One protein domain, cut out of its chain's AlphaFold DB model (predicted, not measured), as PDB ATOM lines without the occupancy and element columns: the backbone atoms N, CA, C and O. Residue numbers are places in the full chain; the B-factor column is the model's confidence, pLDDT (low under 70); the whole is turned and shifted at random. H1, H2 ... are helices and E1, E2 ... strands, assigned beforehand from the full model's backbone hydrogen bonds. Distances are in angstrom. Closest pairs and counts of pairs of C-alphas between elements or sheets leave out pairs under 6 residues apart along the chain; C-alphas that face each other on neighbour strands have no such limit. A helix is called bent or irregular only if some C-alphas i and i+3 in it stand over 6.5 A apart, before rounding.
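This is residues 38 to 86 of the 86 residues of an uncharacterized protein of Mycobacterium xenopi 3993 (UniProt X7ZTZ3). Two helices stand at opposite sides of a flat, open frame, and the single strand E1 runs back between them. H1 and H2 run roughly the same way and E1 the other way, with residues 38 to 39 paired beside the end of E1 and residues 53 to 59 sticking out. The printed part has 49 residues with two named helices and one named strand, in the order H1, E1, H2, and its class is mostly helix. It is only just compact, close to loose, with a radius of gyration of the C-alphas of 11.5 A and spans of 26 by 25 by 11 A.

Residues 38 to 39 make a short parallel pairing with residues 63 to 64 of E1, the strand of residues 60 to 64. E1 pairs with no named strand. H1, residues 45 to 53, is near E1, with their closest C-alphas 8.2 A apart. H2, residues 70 to 84, is also near E1, again with 8.2 A between the closest C-alphas. H1 and H2 are apart. In H1 every O i to N i+4 pair is within hydrogen-bond range; in H2 9 of 11 are.

H1 runs from Cys 45, C-alpha at (38.855, -30.105, -36.732), to Ala 53 and is 12.2 A long from first to last C-alpha. E1 runs from Ser 60 to Ser 64, 12.8 A, with C-alpha 64 at (43.403, -30.637, -27.602). H2 runs from Val 70 to Leu 84, 20.0 A, with C-alpha 84 at (46.648, -49.919, -28.146). H2 is irregular: C-alphas 75 and 78 are 7.1 A apart.

The C-alphas of Arg 43 and Ser 86, the two farthest apart, are separated by 30.4 A. The link from H1 to E1 is short, with 6 residues, and that from E1 to H2 is tight, with 5. The printed part has no cut and ends at the chain's last residue, Ser 86. The mean pLDDT of the printed part is 97.6, and no printed residue is under 70.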
ATOM      1  N   CYS A  38      42.592 -34.947 -32.411       98.69
ATOM      2  CA  CYS A  38      42.605 -33.846 -33.375       98.69
ATOM      3  C   CYS A  38      42.879 -32.493 -32.715       98.69
ATOM      4  O   CYS A  38      42.229 -32.112 -31.740       98.69
ATOM      5  N   GLY A  39      43.830 -31.751 -33.281       98.62
ATOM      6  CA  GLY A  39      44.187 -30.422 -32.810       98.62
ATOM      7  C   GLY A  39      43.037 -29.427 -32.978       98.62
ATOM      8  O   GLY A  39      42.396 -29.375 -34.028       98.62
ATOM      9  N   THR A  40      42.769 -28.586 -31.978       98.62
ATOM     10  CA  THR A  40      41.699 -27.575 -32.063       98.62
ATOM     11  C   THR A  40      41.962 -26.497 -33.114       98.62
ATOM     12  O   THR A  40      41.011 -25.850 -33.546       98.62
ATOM     13  N   SER A  41      43.220 -26.324 -33.525       98.25
ATOM     14  CA  SER A  41      43.644 -25.403 -34.584       98.25
ATOM     15  C   SER A  41      43.933 -26.123 -35.910       98.25
ATOM     16  O   SER A  41      44.383 -25.487 -36.864       98.25
ATOM     17  N   ASP A  42      43.697 -27.438 -35.998       98.31
ATOM     18  CA  ASP A  42      43.777 -28.182 -37.256       98.31
ATOM     19  C   ASP A  42      42.622 -27.754 -38.179       98.31
ATOM     20  O   ASP A  42      41.458 -27.707 -37.773       98.31
ATOM     21  N   ARG A  43      42.927 -27.480 -39.454       96.81
ATOM     22  CA  ARG A  43      41.925 -27.131 -40.475       96.81
ATOM     23  C   ARG A  43      40.833 -28.197 -40.644       96.81
ATOM     24  O   ARG A  43      39.749 -27.880 -41.125       96.81
ATOM     25  N   PHE A  44      41.110 -29.444 -40.264       96.25
ATOM     26  CA  PHE A  44      40.176 -30.565 -40.345       96.25
ATOM     27  C   PHE A  44      39.323 -30.751 -39.082       96.25
ATOM     28  O   PHE A  44      38.369 -31.526 -39.114       96.25
ATOM     29  N   CYS A  45      39.590 -30.012 -37.998       98.31
ATOM     30  CA  CYS A  45      38.855 -30.105 -36.732       98.31
ATOM     31  C   CYS A  45      37.318 -30.048 -36.894       98.31
ATOM     32  O   CYS A  45      36.641 -30.888 -36.294       98.31
ATOM     33  N   PRO A  46      36.725 -29.168 -37.734       98.25
ATOM     34  CA  PRO A  46      35.276 -29.172 -37.959       98.25
ATOM     35  C   PRO A  46      34.743 -30.494 -38.532       98.25
ATOM     36  O   PRO A  46      33.750 -31.022 -38.032       98.25
ATOM     37  N   ALA A  47      35.422 -31.058 -39.537       96.81
ATOM     38  CA  ALA A  47      35.035 -32.330 -40.144       96.81
ATOM     39  C   ALA A  47      35.220 -33.494 -39.159       96.81
ATOM     40  O   ALA A  47      34.347 -34.352 -39.045       96.81
ATOM     41  N   THR A  48      36.300 -33.488 -38.375       98.19
ATOM     42  CA  THR A  48      36.527 -34.494 -37.331       98.19
ATOM     43  C   THR A  48      35.446 -34.444 -36.253       98.19
ATOM     44  O   THR A  48      34.979 -35.487 -35.811       98.19
ATOM     45  N   ARG A  49      34.979 -33.254 -35.849       98.44
ATOM     46  CA  ARG A  49      33.852 -33.127 -34.905       98.44
ATOM     47  C   ARG A  49      32.568 -33.727 -35.464       98.44
ATOM     48  O   ARG A  49      31.878 -34.435 -34.739       98.44
ATOM     49  N   GLN A  50      32.272 -33.484 -36.740       98.31
ATOM     50  CA  GLN A  50      31.136 -34.115 -37.415       98.31
ATOM     51  C   GLN A  50      31.296 -35.642 -37.464       98.31
ATOM     52  O   GLN A  50      30.341 -36.364 -37.187       98.31
ATOM     53  N   PHE A  51      32.508 -36.136 -37.741       97.69
ATOM     54  CA  PHE A  51      32.802 -37.567 -37.768       97.69
ATOM     55  C   PHE A  51      32.621 -38.205 -36.392       97.69
ATOM     56  O   PHE A  51      32.012 -39.259 -36.289       97.69
ATOM     57  N   VAL A  52      33.092 -37.563 -35.323       98.12
ATOM     58  CA  VAL A  52      32.892 -38.055 -33.955       98.12
ATOM     59  C   VAL A  52      31.408 -38.045 -33.579       98.12
ATOM     60  O   VAL A  52      30.934 -38.995 -32.965       98.12
ATOM     61  N   ALA A  53      30.656 -37.017 -33.984       97.38
ATOM     62  CA  ALA A  53      29.238 -36.880 -33.656       97.38
ATOM     63  C   ALA A  53      28.334 -37.958 -34.283       97.38
ATOM     64  O   ALA A  53      27.265 -38.227 -33.740       97.38
ATOM     65  N   GLN A  54      28.737 -38.586 -35.395       96.25
ATOM     66  CA  GLN A  54      27.986 -39.714 -35.973       96.25
ATOM     67  C   GLN A  54      28.271 -41.062 -35.289       96.25
ATOM     68  O   GLN A  54      27.545 -42.026 -35.532       96.25
ATOM     69  N   LEU A  55      29.344 -41.181 -34.496       97.00
ATOM     70  CA  LEU A  55      29.728 -42.465 -33.911       97.00
ATOM     71  C   LEU A  55      28.717 -42.882 -32.842       97.00
ATOM     72  O   LEU A  55      28.355 -42.105 -31.962       97.00
ATOM     73  N   ARG A  56      28.298 -44.151 -32.887       96.25
ATOM     74  CA  ARG A  56      27.375 -44.728 -31.897       96.25
ATOM     75  C   ARG A  56      27.965 -44.733 -30.484       96.25
ATOM     76  O   ARG A  56      27.236 -44.525 -29.519       96.25
ATOM     77  N   THR A  57      29.261 -45.010 -30.377       95.44
ATOM     78  CA  THR A  57      30.004 -45.000 -29.115       95.44
ATOM     79  C   THR A  57      31.023 -43.866 -29.182       95.44
ATOM     80  O   THR A  57      31.759 -43.803 -30.171       95.44
ATOM     81  N   PRO A  58      31.099 -42.983 -28.168       95.69
ATOM     82  CA  PRO A  58      32.135 -41.961 -28.120       95.69
ATOM     83  C   PRO A  58      33.531 -42.595 -28.232       95.69
ATOM     84  O   PRO A  58      33.801 -43.578 -27.535       95.69
ATOM     85  N   PRO A  59      34.417 -42.069 -29.094       97.88
ATOM     86  CA  PRO A  59      35.763 -42.599 -29.218       97.88
ATOM     87  C   PRO A  59      36.605 -42.230 -27.991       97.88
ATOM     88  O   PRO A  59      36.336 -41.250 -27.297       97.88
ATOM     89  N   SER A  60      37.671 -42.993 -27.757       98.38
ATOM     90  CA  SER A  60      38.764 -42.560 -26.883       98.38
ATOM     91  C   SER A  60      39.536 -41.393 -27.517       98.38
ATOM     92  O   SER A  60      39.441 -41.156 -28.722       98.38
ATOM     93  N   GLY A  61      40.346 -40.690 -26.724       97.25
ATOM     94  CA  GLY A  61      41.077 -39.505 -27.187       97.25
ATOM     95  C   GLY A  61      40.222 -38.239 -27.103       97.25
ATOM     96  O   GLY A  61      39.428 -38.082 -26.175       97.25
ATOM     97  N   GLY A  62      40.405 -37.316 -28.043       97.19
ATOM     98  CA  GLY A  62      39.599 -36.105 -28.128       97.19
ATOM     99  C   GLY A  62      40.280 -34.950 -28.854       97.19
ATOM    100  O   GLY A  62      41.111 -35.125 -29.743       97.19
ATOM    101  N   PHE A  63      39.883 -33.739 -28.467       98.50
ATOM    102  CA  PHE A  63      40.366 -32.498 -29.065       98.50
ATOM    103  C   PHE A  63      41.216 -31.725 -28.059       98.50
ATOM    104  O   PHE A  63      40.744 -31.421 -26.964       98.50
ATOM    105  N   SER A  64      42.442 -31.373 -28.438       98.44
ATOM    106  CA  SER A  64      43.403 -30.637 -27.602       98.44
ATOM    107  C   SER A  64      44.098 -29.530 -28.409       98.44
ATOM    108  O   SER A  64      44.024 -29.537 -29.639       98.44
ATOM    109  N   PRO A  65      44.738 -28.536 -27.766       98.50
ATOM    110  CA  PRO A  65      45.471 -27.495 -28.484       98.50
ATOM    111  C   PRO A  65      46.535 -28.068 -29.433       98.50
ATOM    112  O   PRO A  65      47.345 -28.897 -29.031       98.50
ATOM    113  N   GLY A  66      46.547 -27.609 -30.687       98.19
ATOM    114  CA  GLY A  66      47.516 -28.035 -31.701       98.19
ATOM    115  C   GLY A  66      46.990 -27.905 -33.130       98.19
ATOM    116  O   GLY A  66      45.790 -27.705 -33.336       98.19
ATOM    117  N   GLY A  67      47.900 -27.970 -34.103       97.50
ATOM    118  CA  GLY A  67      47.607 -27.881 -35.533       97.50
ATOM    119  C   GLY A  67      47.864 -29.187 -36.285       97.50
ATOM    120  O   GLY A  67      48.088 -30.242 -35.694       97.50
ATOM    121  N   HIS A  68      47.847 -29.102 -37.616       96.75
ATOM    122  CA  HIS A  68      48.115 -30.234 -38.506       96.75
ATOM    123  C   HIS A  68      49.623 -30.452 -38.699       96.75
ATOM    124  O   HIS A  68      50.162 -30.254 -39.792       96.75
ATOM    125  N   ASP A  69      50.333 -30.787 -37.622       96.50
ATOM    126  CA  ASP A  69      51.793 -30.842 -37.622       96.50
ATOM    127  C   ASP A  69      52.367 -31.965 -36.744       96.50
ATOM    128  O   ASP A  69      51.699 -32.579 -35.914       96.50
ATOM    129  N   VAL A  70      53.657 -32.245 -36.942       98.00
ATOM    130  CA  VAL A  70      54.377 -33.315 -36.237       98.00
ATOM    131  C   VAL A  70      54.480 -33.048 -34.732       98.00
ATOM    132  O   VAL A  70      54.612 -33.992 -33.954       98.00
ATOM    133  N   SER A  71      54.444 -31.786 -34.297       98.25
ATOM    134  CA  SER A  71      54.527 -31.462 -32.872       98.25
ATOM    135  C   SER A  71      53.264 -31.895 -32.130       98.25
ATOM    136  O   SER A  71      53.379 -32.433 -31.030       98.25
ATOM    137  N   PHE A  72      52.088 -31.743 -32.746       98.44
ATOM    138  CA  PHE A  72      50.836 -32.280 -32.223       98.44
ATOM    139  C   PHE A  72      50.886 -33.809 -32.152       98.44
ATOM    140  O   PHE A  72      50.705 -34.385 -31.083       98.44
ATOM    141  N   TRP A  73      51.245 -34.484 -33.249       98.31
ATOM    142  CA  TRP A  73      51.275 -35.953 -33.277       98.31
ATOM    143  C   TRP A  73      52.266 -36.565 -32.277       98.31
ATOM    144  O   TRP A  73      51.968 -37.580 -31.651       98.31
ATOM    145  N   ARG A  74      53.416 -35.923 -32.038       98.44
ATOM    146  CA  ARG A  74      54.351 -36.359 -30.987       98.44
ATOM    147  C   ARG A  74      53.760 -36.272 -29.579       98.44
ATOM    148  O   ARG A  74      54.129 -37.087 -28.741       98.44
ATOM    149  N   GLN A  75      52.872 -35.312 -29.319       98.19
ATOM    150  CA  GLN A  75      52.178 -35.200 -28.030       98.19
ATOM    151  C   GLN A  75      51.143 -36.318 -27.845       98.19
ATOM    152  O   GLN A  75      50.985 -36.814 -26.731       98.19
ATOM    153  N   GLN A  76      50.476 -36.751 -28.920       98.44
ATOM    154  CA  GLN A  76      49.453 -37.800 -28.851       98.44
ATOM    155  C   GLN A  76      50.046 -39.216 -28.744       98.44
ATOM    156  O   GLN A  76      49.483 -40.057 -28.040       98.44
ATOM    157  N   LEU A  77      51.208 -39.456 -29.367       98.00
ATOM    158  CA  LEU A  77      51.822 -40.783 -29.515       98.00
ATOM    159  C   LEU A  77      51.873 -41.634 -28.223       98.00
ATOM    160  O   LEU A  77      51.467 -42.795 -28.277       98.00
ATOM    161  N   PRO A  78      52.321 -41.136 -27.048       98.31
ATOM    162  CA  PRO A  78      52.362 -41.966 -25.839       98.31
ATOM    163  C   PRO A  78      50.978 -42.479 -25.406       98.31
ATOM    164  O   PRO A  78      50.840 -43.629 -24.979       98.31
ATOM    165  N   ASN A  79      49.943 -41.647 -25.548       97.94
ATOM    166  CA  ASN A  79      48.572 -42.007 -25.190       97.94
ATOM    167  C   ASN A  79      47.944 -42.954 -26.221       97.94
ATOM    168  O   ASN A  79      47.147 -43.811 -25.843       97.94
ATOM    169  N   GLU A  80      48.305 -42.827 -27.501       97.75
ATOM    170  CA  GLU A  80      47.912 -43.780 -28.546       97.75
ATOM    171  C   GLU A  80      48.493 -45.173 -28.272       97.75
ATOM    172  O   GLU A  80      47.751 -46.153 -28.267       97.75
ATOM    173  N   LEU A  81      49.793 -45.269 -27.964       98.19
ATOM    174  CA  LEU A  81      50.445 -46.547 -27.648       98.19
ATOM    175  C   LEU A  81      49.875 -47.195 -26.383       98.19
ATOM    176  O   LEU A  81      49.651 -48.401 -26.357       98.19
ATOM    177  N   THR A  82      49.602 -46.393 -25.351       98.31
ATOM    178  CA  THR A  82      48.980 -46.885 -24.112       98.31
ATOM    179  C   THR A  82      47.579 -47.439 -24.374       98.31
ATOM    180  O   THR A  82      47.219 -48.471 -23.822       98.31
ATOM    181  N   TRP A  83      46.803 -46.788 -25.244       98.12
ATOM    182  CA  TRP A  83      45.468 -47.251 -25.632       98.12
ATOM    183  C   TRP A  83      45.502 -48.525 -26.486       98.12
ATOM    184  O   TRP A  83      44.653 -49.389 -26.329       98.12
ATOM    185  N   LEU A  84      46.493 -48.685 -27.366       97.19
ATOM    186  CA  LEU A  84      46.648 -49.919 -28.146       97.19
ATOM    187  C   LEU A  84      47.051 -51.128 -27.290       97.19
ATOM    188  O   LEU A  84      46.811 -52.263 -27.691       97.19
ATOM    189  N   ALA A  85      47.688 -50.892 -26.144       97.12
ATOM    190  CA  ALA A  85      48.128 -51.937 -25.226       97.12
ATOM    191  C   ALA A  85      47.060 -52.351 -24.191       97.12
ATOM    192  O   ALA A  85      47.363 -53.193 -23.344       97.12
ATOM    193  N   SER A  86      45.862 -51.749 -24.221       90.06
ATOM    194  CA  SER A  86      44.780 -51.987 -23.248       90.06
ATOM    195  C   SER A  86      43.765 -53.034 -23.681       90.06
ATOM    196  O   SER A  86      43.466 -53.080 -24.895       90.06
TER     197      SER A  86